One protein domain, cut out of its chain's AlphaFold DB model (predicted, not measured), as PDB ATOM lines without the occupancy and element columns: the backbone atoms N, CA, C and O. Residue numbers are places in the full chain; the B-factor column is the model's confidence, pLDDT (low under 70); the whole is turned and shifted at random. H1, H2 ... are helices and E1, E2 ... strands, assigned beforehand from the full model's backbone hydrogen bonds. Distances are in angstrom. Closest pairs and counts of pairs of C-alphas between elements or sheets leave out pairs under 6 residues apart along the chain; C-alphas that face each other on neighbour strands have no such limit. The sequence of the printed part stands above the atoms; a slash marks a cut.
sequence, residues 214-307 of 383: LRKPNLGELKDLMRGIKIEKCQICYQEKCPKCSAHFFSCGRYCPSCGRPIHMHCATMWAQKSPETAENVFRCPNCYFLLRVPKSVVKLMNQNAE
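Overview. This is residues 214 to 307 of the 383 residues of the protein "VWFA domain-containing protein" of Lokiarchaeota archaeon (strain CR_4) (UniProt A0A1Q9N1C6). Two small strand hairpins, E1 with E2 and E3 with E4, are joined by helix H3, which starts where E2 ends and packs with its residues 268 to 273 on the second hairpin, mainly on E3. H1 lies at one end of the model and meets the short H2 before E1, with a wide loop of residues 227 to 248 between the two helices, while H4 packs crosswise on H3 at the other end. The printed part has 94 residues, with four named helices and four named strands in the order H1, H2, E1, E2, H3, E3, E4, H4, and both two-stranded sheets are antiparallel. The class is mixed, helices and strands, with under half of the residues in named elements. The whole is compact, with a radius of gyration of the C-alphas of 12.9 A and spans of 38 by 34 by 21 A.

Along the chain. H1, residues 219 to 226, begins at C-alpha 219 at (80.368, 233.309, 114.191) and is 10.5 A long. H2 is residues 249 to 252, E1 residues 253 to 255 and E2 residues 262 to 264. H3, residues 265 to 273, begins at C-alpha 265 at (73.587, 217.584, 120.594) and is 12.4 A long. E3 is residues 282 to 284 and E4 residues 291 to 293. H4, residues 296 to 303, is 10.6 A long and ends at C-alpha 303 at (64.552, 207.904, 117.607).

Arrangement. H1 and H2 touch, the closest C-alphas being those of Leu 222 and Phe 250, 6.1 A apart. E1 and E2 form a hairpin, antiparallel at 140 degrees, with N 254 and O 263 within hydrogen-bond range at 2.8 A. H2 and H3 are close but not clearly touching, with the closest C-alphas, those of Cys 252 and Met 265, 5.6 A apart. The closest C-alphas of H3 and E3, those of Ala 272 and Phe 283, are 4.7 A apart. H3 and E4 are near each other, with 5 pairs of C-alphas within 10 A. E3 and E4 form a hairpin, antiparallel at 146 degrees, with N 292 and O 283 at 2.8 A, within hydrogen-bond range. H3 and H4 touch and stand about perpendicular at 83 degrees; their closest C-alphas, those of Thr 269 and Val 299, are 6.3 A apart. H1 is apart from H3 and from H4. In H1, H3 and H4 every O i to N i+4 pair is within hydrogen-bond range; H2 is too short for such a pair.

Size, cuts and confidence. The C-alphas of Arg 227 and Glu 277, the two farthest apart, are 39.2 A from each other. The printed part has no cut, and the link from H1 to H2, 22 residues, is long. The mean pLDDT of the printed part is 84.9, and residues 276 to 279 and 303 to 307 are under 70.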
ATOM      1  N   LEU A 214      70.561 224.600 124.650       90.81
ATOM      2  CA  LEU A 214      71.998 224.684 124.444       90.81
ATOM      3  C   LEU A 214      72.339 225.801 123.441       90.81
ATOM      4  O   LEU A 214      71.760 225.894 122.356       90.81
ATOM      5  N   ARG A 215      73.338 226.619 123.777       92.00
ATOM      6  CA  ARG A 215      73.777 227.764 122.974       92.00
ATOM      7  C   ARG A 215      74.532 227.296 121.727       92.00
ATOM      8  O   ARG A 215      75.448 226.479 121.816       92.00
ATOM      9  N   LYS A 216      74.208 227.856 120.562       89.94
ATOM     10  CA  LYS A 216      75.003 227.666 119.337       89.94
ATOM     11  C   LYS A 216      76.346 228.411 119.419       89.94
ATOM     12  O   LYS A 216      76.386 229.488 120.021       89.94
ATOM     13  N   PRO A 217      77.421 227.884 118.806       87.00
ATOM     14  CA  PRO A 217      78.638 228.661 118.592       87.00
ATOM     15  C   PRO A 217      78.311 229.983 117.887       87.00
ATOM     16  O   PRO A 217      77.471 230.012 116.983       87.00
ATOM     17  N   ASN A 218      78.938 231.076 118.314       88.00
ATOM     18  CA  ASN A 218      78.857 232.346 117.599       88.00
ATOM     19  C   ASN A 218      79.747 232.302 116.340       88.00
ATOM     20  O   ASN A 218      80.509 231.357 116.137       88.00
ATOM     21  N   LEU A 219      79.650 233.313 115.471       86.00
ATOM     22  CA  LEU A 219      80.368 233.309 114.191       86.00
ATOM     23  C   LEU A 219      81.899 233.276 114.356       86.00
ATOM     24  O   LEU A 219      82.582 232.674 113.532       86.00
ATOM     25  N   GLY A 220      82.434 233.906 115.407       85.19
ATOM     26  CA  GLY A 220      83.866 233.882 115.718       85.19
ATOM     27  C   GLY A 220      84.323 232.486 116.133       85.19
ATOM     28  O   GLY A 220      85.184 231.902 115.485       85.19
ATOM     29  N   GLU A 221      83.645 231.902 117.121       87.19
ATOM     30  CA  GLU A 221      83.889 230.531 117.585       87.19
ATOM     31  C   GLU A 221      83.772 229.518 116.440       87.19
ATOM     32  O   GLU A 221      84.569 228.589 116.343       87.19
ATOM     33  N   LEU A 222      82.798 229.701 115.544       87.25
ATOM     34  CA  LEU A 222      82.610 228.827 114.393       87.25
ATOM     35  C   LEU A 222      83.796 228.898 113.423       87.25
ATOM     36  O   LEU A 222      84.255 227.859 112.952       87.25
ATOM     37  N   LYS A 223      84.311 230.104 113.147       85.88
ATOM     38  CA  LYS A 223      85.502 230.293 112.303       85.88
ATOM     39  C   LYS A 223      86.732 229.636 112.925       85.88
ATOM     40  O   LYS A 223      87.471 228.965 112.208       85.88
ATOM     41  N   ASP A 224      86.921 229.783 114.233       87.75
ATOM     42  CA  ASP A 224      88.058 229.192 114.948       87.75
ATOM     43  C   ASP A 224      88.003 227.659 114.938       87.75
ATOM     44  O   ASP A 224      89.023 227.004 114.709       87.75
ATOM     45  N   LEU A 225      86.805 227.090 115.117       87.19
ATOM     46  CA  LEU A 225      86.557 225.650 115.024       87.19
ATOM     47  C   LEU A 225      86.801 225.116 113.605       87.19
ATOM     48  O   LEU A 225      87.417 224.067 113.441       87.19
ATOM     49  N   MET A 226      86.334 225.824 112.570       85.25
ATOM     50  CA  MET A 226      86.509 225.409 111.170       85.25
ATOM     51  C   MET A 226      87.966 225.479 110.710       85.25
ATOM     52  O   MET A 226      88.396 224.659 109.907       85.25
ATOM     53  N   ARG A 227      88.733 226.446 111.222       86.56
ATOM     54  CA  ARG A 227      90.165 226.598 110.925       86.56
ATOM     55  C   ARG A 227      91.058 225.671 111.753       86.56
ATOM     56  O   ARG A 227      92.265 225.677 111.550       86.56
ATOM     57  N   GLY A 228      90.491 224.918 112.699       81.25
ATOM     58  CA  GLY A 228      91.250 224.055 113.607       81.25
ATOM     59  C   GLY A 228      92.119 224.815 114.613       81.25
ATOM     60  O   GLY A 228      92.971 224.212 115.254       81.25
ATOM     61  N   ILE A 229      91.903 226.126 114.777       82.06
ATOM     62  CA  ILE A 229      92.628 226.963 115.748       82.06
ATOM     63  C   ILE A 229      92.223 226.570 117.172       82.06
ATOM     64  O   ILE A 229      93.038 226.586 118.093       82.06
ATOM     65  N   LYS A 230      90.952 226.195 117.349       82.31
ATOM     66  CA  LYS A 230      90.388 225.779 118.629       82.31
ATOM     67  C   LYS A 230      89.750 224.402 118.495       82.31
ATOM     68  O   LYS A 230      88.907 224.193 117.629       82.31
ATOM     69  N   ILE A 231      90.128 223.480 119.380       84.56
ATOM     70  CA  ILE A 231      89.580 222.121 119.433       84.56
ATOM     71  C   ILE A 231      88.749 221.987 120.707       84.56
ATOM     72  O   ILE A 231      89.268 222.094 121.816       84.56
ATOM     73  N   GLU A 232      87.451 221.739 120.545       90.06
ATOM     74  CA  GLU A 232      86.512 221.569 121.655       90.06
ATOM     75  C   GLU A 232      86.162 220.090 121.833       90.06
ATOM     76  O   GLU A 232      85.743 219.416 120.888       90.06
ATOM     77  N   LYS A 233      86.301 219.583 123.061       92.38
ATOM     78  CA  LYS A 233      85.939 218.206 123.423       92.38
ATOM     79  C   LYS A 233      84.634 218.202 124.197       92.38
ATOM     80  O   LYS A 233      84.510 218.903 125.192       92.38
ATOM     81  N   CYS A 234      83.676 217.388 123.774       94.25
ATOM     82  CA  CYS A 234      82.381 217.279 124.439       94.25
ATOM     83  C   CYS A 234      82.526 216.801 125.893       94.25
ATOM     84  O   CYS A 234      83.185 215.805 126.155       94.25
ATOM     85  N   GLN A 235      81.840 217.449 126.833       94.56
ATOM     86  CA  GLN A 235      81.880 217.107 128.260       94.56
ATOM     87  C   GLN A 235      81.286 215.723 128.590       94.56
ATOM     88  O   GLN A 235      81.548 215.186 129.661       94.56
ATOM     89  N   ILE A 236      80.453 215.160 127.708       92.69
ATOM     90  CA  ILE A 236      79.765 213.882 127.954       92.69
ATOM     91  C   ILE A 236      80.586 212.702 127.428       92.69
ATOM     92  O   ILE A 236      80.783 211.728 128.143       92.69
ATOM     93  N   CYS A 237      81.045 212.767 126.174       93.56
ATOM     94  CA  CYS A 237      81.807 211.675 125.555       93.56
ATOM     95  C   CYS A 237      83.324 211.899 125.554       93.56
ATOM     96  O   CYS A 237      84.056 210.997 125.165       93.56
ATOM     97  N   TYR A 238      83.796 213.088 125.940       93.88
ATOM     98  CA  TYR A 238      85.209 213.494 125.954       93.88
ATOM     99  C   TYR A 238      85.914 213.460 124.585       93.88
ATOM    100  O   TYR A 238      87.135 213.590 124.504       93.88
ATOM    101  N   GLN A 239      85.147 213.353 123.496       92.25
ATOM    102  CA  GLN A 239      85.639 213.329 122.117       92.25
ATOM    103  C   GLN A 239      85.365 214.655 121.395       92.25
ATOM    104  O   GLN A 239      84.417 215.376 121.718       92.25
ATOM    105  N   GLU A 240      86.192 214.973 120.396       88.75
ATOM    106  CA  GLU A 240      85.979 216.108 119.484       88.75
ATOM    107  C   GLU A 240      84.861 215.806 118.476       88.75
ATOM    108  O   GLU A 240      83.934 216.601 118.280       88.75
ATOM    109  N   LYS A 241      84.924 214.620 117.859       90.69
ATOM    110  CA  LYS A 241      83.894 214.118 116.949       90.69
ATOM    111  C   LYS A 241      82.768 213.472 117.738       90.69
ATOM    112  O   LYS A 241      82.989 212.823 118.758       90.69
ATOM    113  N   CYS A 242      81.544 213.661 117.266       89.44
ATOM    114  CA  CYS A 242      80.388 213.057 117.905       89.44
ATOM    115  C   CYS A 242      80.362 211.543 117.632       89.44
ATOM    116  O   CYS A 242      80.364 211.157 116.466       89.44
ATOM    117  N   PRO A 243      80.227 210.679 118.654       89.19
ATOM    118  CA  PRO A 243      80.219 209.224 118.465       89.19
ATOM    119  C   PRO A 243      78.987 208.699 117.710       89.19
ATOM    120  O   PRO A 243      78.932 207.519 117.384       89.19
ATOM    121  N   LYS A 244      77.969 209.539 117.472       88.38
ATOM    122  CA  LYS A 244      76.735 209.146 116.771       88.38
ATOM    123  C   LYS A 244      76.685 209.565 115.310       88.38
ATOM    124  O   LYS A 244      76.280 208.762 114.485       88.38
ATOM    125  N   CYS A 245      77.090 210.789 114.983       87.44
ATOM    126  CA  CYS A 245      77.078 211.269 113.597       87.44
ATOM    127  C   CYS A 245      78.474 211.418 112.985       87.44
ATOM    128  O   CYS A 245      78.585 211.878 111.854       87.44
ATOM    129  N   SER A 246      79.539 211.122 113.739       87.06
ATOM    130  CA  SER A 246      80.948 211.296 113.347       87.06
ATOM    131  C   SER A 246      81.342 212.720 112.927       87.06
ATOM    132  O   SER A 246      82.484 212.957 112.531       87.06
ATOM    133  N   ALA A 247      80.429 213.691 113.046       86.69
ATOM    134  CA  ALA A 247      80.664 215.078 112.683       86.69
ATOM    135  C   ALA A 247      81.524 215.790 113.733       86.69
ATOM    136  O   ALA A 247      81.462 215.494 114.932       86.69
ATOM    137  N   HIS A 248      82.282 216.780 113.269       87.38
ATOM    138  CA  HIS A 248      83.041 217.685 114.123       87.38
ATOM    139  C   HIS A 248      82.124 218.573 114.975       87.38
ATOM    140  O   HIS A 248      80.918 218.724 114.727       87.38
ATOM    141  N   PHE A 249      82.727 219.200 115.985       87.31
ATOM    142  CA  PHE A 249      82.016 220.031 116.946       87.31
ATOM    143  C   PHE A 249      81.285 221.225 116.303       87.31
ATOM    144  O   PHE A 249      80.197 221.570 116.748       87.31
ATOM    145  N   PHE A 250      81.786 221.815 115.215       86.19
ATOM    146  CA  PHE A 250      81.106 222.946 114.565       86.19
ATOM    147  C   PHE A 250      79.700 222.602 114.026       86.19
ATOM    148  O   PHE A 250      78.835 223.475 113.977       86.19
ATOM    149  N   SER A 251      79.436 221.338 113.669       86.19
ATOM    150  CA  SER A 251      78.140 220.920 113.114       86.19
ATOM    151  C   SER A 251      77.105 220.653 114.209       86.19
ATOM    152  O   SER A 251      76.005 221.214 114.217       86.19
ATOM    153  N   CYS A 252      77.451 219.786 115.163       88.69
ATOM    154  CA  CYS A 252      76.514 219.282 116.175       88.69
ATOM    155  C   CYS A 252      76.841 219.725 117.607       88.69
ATOM    156  O   CYS A 252      76.089 219.415 118.528       88.69
ATOM    157  N   GLY A 253      77.949 220.431 117.814       90.81
ATOM    158  CA  GLY A 253      78.373 220.950 119.104       90.81
ATOM    159  C   GLY A 253      77.594 222.193 119.507       90.81
ATOM    160  O   GLY A 253      77.223 223.038 118.687       90.81
ATOM    161  N   ARG A 254      77.311 222.285 120.797       94.44
ATOM    162  CA  ARG A 254      76.687 223.430 121.451       94.44
ATOM    163  C   ARG A 254      77.349 223.665 122.797       94.44
ATOM    164  O   ARG A 254      78.080 222.814 123.291       94.44
ATOM    165  N   TYR A 255      77.049 224.793 123.415       93.62
ATOM    166  CA  TYR A 255      77.593 225.164 124.710       93.62
ATOM    167  C   TYR A 255      76.497 225.242 125.763       93.62
ATOM    168  O   TYR A 255      75.377 225.680 125.491       93.62
ATOM    169  N   CYS A 256      76.826 224.858 126.994       92.94
ATOM    170  CA  CYS A 256      75.978 225.182 128.131       92.94
ATOM    171  C   CYS A 256      75.928 226.716 128.305       92.94
ATOM    172  O   CYS A 256      76.988 227.326 128.446       92.94
ATOM    173  N   PRO A 257      74.744 227.354 128.337       90.50
ATOM    174  CA  PRO A 257      74.631 228.799 128.545       90.50
ATOM    175  C   PRO A 257      75.100 229.256 129.936       90.50
ATOM    176  O   PRO A 257      75.420 230.426 130.098       90.50
ATOM    177  N   SER A 258      75.150 228.358 130.929       89.62
ATOM    178  CA  SER A 258      75.568 228.700 132.294       89.62
ATOM    179  C   SER A 258      77.079 228.573 132.510       89.62
ATOM    180  O   SER A 258      77.691 229.512 133.003       89.62
ATOM    181  N   CYS A 259      77.696 227.444 132.144       91.06
ATOM    182  CA  CYS A 259      79.126 227.204 132.403       91.06
ATOM    183  C   CYS A 259      80.013 227.230 131.152       91.06
ATOM    184  O   CYS A 259      81.213 226.997 131.250       91.06
ATOM    185  N   GLY A 260      79.435 227.428 129.965       91.62
ATOM    186  CA  GLY A 260      80.179 227.466 128.705       91.62
ATOM    187  C   GLY A 260      80.746 226.120 128.249       91.62
ATOM    188  O   GLY A 260      81.437 226.082 127.239       91.62
ATOM    189  N   ARG A 261      80.471 225.005 128.943       94.00
ATOM    190  CA  ARG A 261      81.038 223.700 128.573       94.00
ATOM    191  C   ARG A 261      80.496 223.200 127.222       94.00
ATOM    192  O   ARG A 261      79.277 223.246 127.020       94.00
ATOM    193  N   PRO A 262      81.366 222.698 126.329       94.62
ATOM    194  CA  PRO A 262      80.988 222.118 125.040       94.62
ATOM    195  C   PRO A 262      80.273 220.768 125.197       94.62
ATOM    196  O   PRO A 262      80.700 219.899 125.957       94.62
ATOM    197  N   ILE A 263      79.181 220.565 124.463       95.62
ATOM    198  CA  ILE A 263      78.363 219.348 124.473       95.62
ATOM    199  C   ILE A 263      77.855 219.076 123.049       95.62
ATOM    200  O   ILE A 263      77.282 219.958 122.412       95.62
ATOM    201  N   HIS A 264      78.021 217.854 122.532       94.25
ATOM    202  CA  HIS A 264      77.359 217.457 121.282       94.25
ATOM    203  C   HIS A 264      75.858 217.271 121.500       94.25
ATOM    204  O   HIS A 264      75.447 216.635 122.470       94.25
ATOM    205  N   MET A 265      75.044 217.724 120.547       92.25
ATOM    206  CA  MET A 265      73.587 217.584 120.594       92.25
ATOM    207  C   MET A 265      73.131 216.137 120.801       92.25
ATOM    208  O   MET A 265      72.312 215.892 121.678       92.25
ATOM    209  N   HIS A 266      73.706 215.171 120.080       91.94
ATOM    210  CA  HIS A 266      73.333 213.760 120.241       91.94
ATOM    211  C   HIS A 266      73.709 213.205 121.622       91.94
ATOM    212  O   HIS A 266      72.975 212.406 122.198       91.94
ATOM    213  N   CYS A 267      74.843 213.640 122.182       92.06
ATOM    214  CA  CYS A 267      75.240 213.262 123.535       92.06
ATOM    215  C   CYS A 267      74.288 213.853 124.579       92.06
ATOM    216  O   CYS A 267      73.911 213.147 125.509       92.06
ATOM    217  N   ALA A 268      73.866 215.108 124.400       92.50
ATOM    218  CA  ALA A 268      72.866 215.743 125.253       92.50
ATOM    219  C   ALA A 268      71.519 215.007 125.204       92.50
ATOM    220  O   ALA A 268      70.920 214.770 126.246       92.50
ATOM    221  N   THR A 269      71.065 214.590 124.018       91.25
ATOM    222  CA  THR A 269      69.826 213.814 123.862       91.25
ATOM    223  C   THR A 269      69.904 212.462 124.559       91.25
ATOM    224  O   THR A 269      69.013 212.134 125.335       91.25
ATOM    225  N   MET A 270      70.982 211.697 124.350       88.81
ATOM    226  CA  MET A 270      71.168 210.415 125.044       88.81
ATOM    227  C   MET A 270      71.235 210.593 126.563       88.81
ATOM    228  O   MET A 270      70.764 209.741 127.307       88.81
ATOM    229  N   TRP A 271      71.836 211.689 127.026       90.56
ATOM    230  CA  TRP A 271      71.904 212.010 128.447       90.56
ATOM    231  C   TRP A 271      70.527 212.363 129.019       90.56
ATOM    232  O   TRP A 271      70.180 211.895 130.101       90.56
ATOM    233  N   ALA A 272      69.718 213.122 128.277       88.88
ATOM    234  CA  ALA A 272      68.344 213.446 128.652       88.88
ATOM    235  C   ALA A 272      67.459 212.198 128.748       88.88
ATOM    236  O   ALA A 272      66.808 211.997 129.764       88.88
ATOM    237  N   GLN A 273      67.526 211.302 127.761       86.06
ATOM    238  CA  GLN A 273      66.757 210.050 127.750       86.06
ATOM    239  C   GLN A 273      67.125 209.092 128.892       86.06
ATOM    240  O   GLN A 273      66.302 208.286 129.311       86.06
ATOM    241  N   LYS A 274      68.361 209.166 129.400       83.62
ATOM    242  CA  LYS A 274      68.823 208.366 130.543       83.62
ATOM    243  C   LYS A 274      68.545 209.015 131.899       83.62
ATOM    244  O   LYS A 274      68.798 208.378 132.916       83.62
ATOM    245  N   SER A 275      68.095 210.269 131.929       75.81
ATOM    246  CA  SER A 275      67.885 211.016 133.169       75.81
ATOM    247  C   SER A 275      66.499 210.690 133.741       75.81
ATOM    248  O   SER A 275      65.504 211.105 133.152       75.81
ATOM    249  N   PRO A 276      66.394 209.985 134.885       62.50
ATOM    250  CA  PRO A 276      65.102 209.543 135.425       62.50
ATOM    251  C   PRO A 276      64.250 210.690 135.992       62.50
ATOM    252  O   PRO A 276      63.058 210.524 136.226       62.50
ATOM    253  N   GLU A 277      64.855 211.855 136.232       59.91
ATOM    254  CA  GLU A 277      64.238 212.978 136.946       59.91
ATOM    255  C   GLU A 277      63.564 214.010 136.026       59.91
ATOM    256  O   GLU A 277      62.986 214.984 136.510       59.91
ATOM    257  N   THR A 278      63.654 213.861 134.701       62.47
ATOM    258  CA  THR A 278      63.267 214.913 133.750       62.47
ATOM    259  C   THR A 278      62.538 214.359 132.526       62.47
ATOM    260  O   THR A 278      62.695 213.201 132.163       62.47
ATOM    261  N   ALA A 279      61.713 215.190 131.877       69.00
ATOM    262  CA  ALA A 279      61.073 214.837 130.606       69.00
ATOM    263  C   ALA A 279      62.118 214.408 129.551       69.00
ATOM    264  O   ALA A 279      63.252 214.875 129.601       69.00
ATOM    265  N   GLU A 280      61.726 213.595 128.561       76.62
ATOM    266  CA  GLU A 280      62.623 212.935 127.581       76.62
ATOM    267  C   GLU A 280      63.645 213.852 126.879       76.62
ATOM    268  O   GLU A 280      64.677 213.392 126.390       76.62
ATOM    269  N   ASN A 281      63.361 215.152 126.787       85.75
ATOM    270  CA  ASN A 281      64.204 216.140 126.120       85.75
ATOM    271  C   ASN A 281      64.844 217.159 127.078       85.75
ATOM    272  O   ASN A 281      65.379 218.167 126.618       85.75
ATOM    273  N   VAL A 282      64.773 216.940 128.386       87.19
ATOM    274  CA  VAL A 282      65.278 217.839 129.430       87.19
ATOM    275  C   VAL A 282      66.342 217.104 130.230       87.19
ATOM    276  O   VAL A 282      66.234 215.906 130.457       87.19
ATOM    277  N   PHE A 283      67.390 217.811 130.639       88.31
ATOM    278  CA  PHE A 283      68.463 217.242 131.440       88.31
ATOM    279  C   PHE A 283      69.194 218.306 132.248       88.31
ATOM    280  O   PHE A 283      69.140 219.495 131.935       88.31
ATOM    281  N   ARG A 284      69.939 217.884 133.269       87.62
ATOM    282  CA  ARG A 284      70.866 218.764 133.985       87.62
ATOM    283  C   ARG A 284      72.264 218.659 133.398       87.62
ATOM    284  O   ARG A 284      72.754 217.561 133.139       87.62
ATOM    285  N   CYS A 285      72.914 219.803 133.190       89.56
ATOM    286  CA  CYS A 285      74.294 219.857 132.721       89.56
ATOM    287  C   CYS A 285      75.204 219.020 133.643       89.56
ATOM    288  O   CYS A 285      75.256 219.327 134.832       89.56
ATOM    289  N   PRO A 286      75.989 218.057 133.127       90.00
ATOM    290  CA  PRO A 286      76.855 217.223 133.969       90.00
ATOM    291  C   PRO A 286      77.909 217.998 134.771       90.00
ATOM    292  O   PRO A 286      78.404 217.501 135.772       90.00
ATOM    293  N   ASN A 287      78.271 219.207 134.326       90.06
ATOM    294  CA  ASN A 287      79.296 220.024 134.978       90.06
ATOM    295  C   ASN A 287      78.730 221.023 135.999       90.06
ATOM    296  O   ASN A 287      79.373 221.298 137.000       90.06
ATOM    297  N   CYS A 288      77.577 221.639 135.720       87.19
ATOM    298  CA  CYS A 288      77.049 222.739 136.545       87.19
ATOM    299  C   CYS A 288      75.605 222.539 137.009       87.19
ATOM    300  O   CYS A 288      75.021 223.459 137.567       87.19
ATOM    301  N   TYR A 289      75.006 221.379 136.727       87.25
ATOM    302  CA  TYR A 289      73.633 220.999 137.083       87.25
ATOM    303  C   TYR A 289      72.512 221.900 136.549       87.25
ATOM    304  O   TYR A 289      71.331 221.650 136.819       87.25
ATOM    305  N   PHE A 290      72.863 222.885 135.718       88.00
ATOM    306  CA  PHE A 290      71.906 223.788 135.103       88.00
ATOM    307  C   PHE A 290      70.892 223.021 134.251       88.00
ATOM    308  O   PHE A 290      71.271 222.120 133.499       88.00
ATOM    309  N   LEU A 291      69.615 223.378 134.367       88.75
ATOM    310  CA  LEU A 291      68.510 222.727 133.679       88.75
ATOM    311  C   LEU A 291      68.466 223.142 132.204       88.75
ATOM    312  O   LEU A 291      68.225 224.302 131.860       88.75
ATOM    313  N   LEU A 292      68.688 222.165 131.335       90.12
ATOM    314  CA  LEU A 292      68.806 222.325 129.897       90.12
ATOM    315  C   LEU A 292      67.744 221.514 129.169       90.12
ATOM    316  O   LEU A 292      67.277 220.487 129.661       90.12
ATOM    317  N   ARG A 293      67.397 221.949 127.961       90.12
ATOM    318  CA  ARG A 293      66.561 221.184 127.042       90.12
ATOM    319  C   ARG A 293      67.212 221.026 125.679       90.12
ATOM    320  O   ARG A 293      67.888 221.916 125.163       90.12
ATOM    321  N   VAL A 294      66.951 219.876 125.086       89.19
ATOM    322  CA  VAL A 294      67.236 219.556 123.696       89.19
ATOM    323  C   VAL A 294      65.967 219.850 122.883       89.19
ATOM    324  O   VAL A 294      64.864 219.498 123.322       89.19
ATOM    325  N   PRO A 295      66.071 220.473 121.693       85.88
ATOM    326  CA  PRO A 295      64.938 220.619 120.789       85.88
ATOM    327  C   PRO A 295      64.308 219.262 120.455       85.88
ATOM    328  O   PRO A 295      65.004 218.315 120.083       85.88
ATOM    329  N   LYS A 296      62.973 219.183 120.529       82.62
ATOM    330  CA  LYS A 296      62.212 217.946 120.266       82.62
ATOM    331  C   LYS A 296      62.470 217.373 118.866       82.62
ATOM    332  O   LYS A 296      62.396 216.162 118.688       82.62
ATOM    333  N   SER A 297      62.797 218.215 117.884       80.81
ATOM    334  CA  SER A 297      63.166 217.782 116.529       80.81
ATOM    335  C   SER A 297      64.395 216.872 116.523       80.81
ATOM    336  O   SER A 297      64.392 215.858 115.837       80.81
ATOM    337  N   VAL A 298      65.410 217.183 117.332       80.00
ATOM    338  CA  VAL A 298      66.628 216.368 117.444       80.00
ATOM    339  C   VAL A 298      66.328 215.042 118.136       80.00
ATOM    340  O   VAL A 298      66.834 214.009 117.716       80.00
ATOM    341  N   VAL A 299      65.461 215.050 119.153       80.31
ATOM    342  CA  VAL A 299      65.022 213.819 119.833       80.31
ATOM    343  C   VAL A 299      64.280 212.893 118.865       80.31
ATOM    344  O   VAL A 299      64.588 211.708 118.793       80.31
ATOM    345  N   LYS A 300      63.366 213.439 118.051       80.19
ATOM    346  CA  LYS A 300      62.659 212.674 117.011       80.19
ATOM    347  C   LYS A 300      63.614 212.095 115.966       80.19
ATOM    348  O   LYS A 300      63.499 210.918 115.649       80.19
ATOM    349  N   LEU A 301      64.574 212.892 115.492       75.19
ATOM    350  CA  LEU A 301      65.593 212.456 114.528       75.19
ATOM    351  C   LEU A 301      66.536 211.382 115.088       75.19
ATOM    352  O   LEU A 301      67.082 210.610 114.316       75.19
ATOM    353  N   MET A 302      66.747 211.328 116.406       71.44
ATOM    354  CA  MET A 302      67.530 210.259 117.034       71.44
ATOM    355  C   MET A 302      66.745 208.963 117.226       71.44
ATOM    356  O   MET A 302      67.347 207.893 117.224       71.44
ATOM    357  N   ASN A 303      65.428 209.061 117.418       68.31
ATOM    358  CA  ASN A 303      64.552 207.904 117.607       68.31
ATOM    359  C   ASN A 303      64.107 207.285 116.273       68.31
ATOM    360  O   ASN A 303      63.747 206.113 116.224       68.31
ATOM    361  N   GLN A 304      64.123 208.063 115.192       60.28
ATOM    362  CA  GLN A 304      63.987 207.556 113.833       60.28
ATOM    363  C   GLN A 304      65.364 207.060 113.384       60.28
ATOM    364  O   GLN A 304      66.315 207.836 113.343       60.28
ATOM    365  N   ASN A 305      65.489 205.760 113.104       46.09
ATOM    366  CA  ASN A 305      66.717 205.181 112.566       46.09
ATOM    367  C   ASN A 305      67.219 206.026 111.388       46.09
ATOM    368  O   ASN A 305      66.457 206.366 110.486       46.09
ATOM    369  N   ALA A 306      68.497 206.391 111.453       41.94
ATOM    370  CA  ALA A 306      69.163 207.258 110.503       41.94
ATOM    371  C   ALA A 306      69.051 206.720 109.069       41.94
ATOM    372  O   ALA A 306      69.761 205.784 108.706       41.94
ATOM    373  N   GLU A 307      68.246 207.372 108.233       30.28
ATOM    374  CA  GLU A 307      68.616 207.499 106.829       30.28
ATOM    375  C   GLU A 307      69.535 208.720 106.694       30.28
ATOM    376  O   GLU A 307      69.207 209.809 107.189       30.28
TER     377      GLU A 307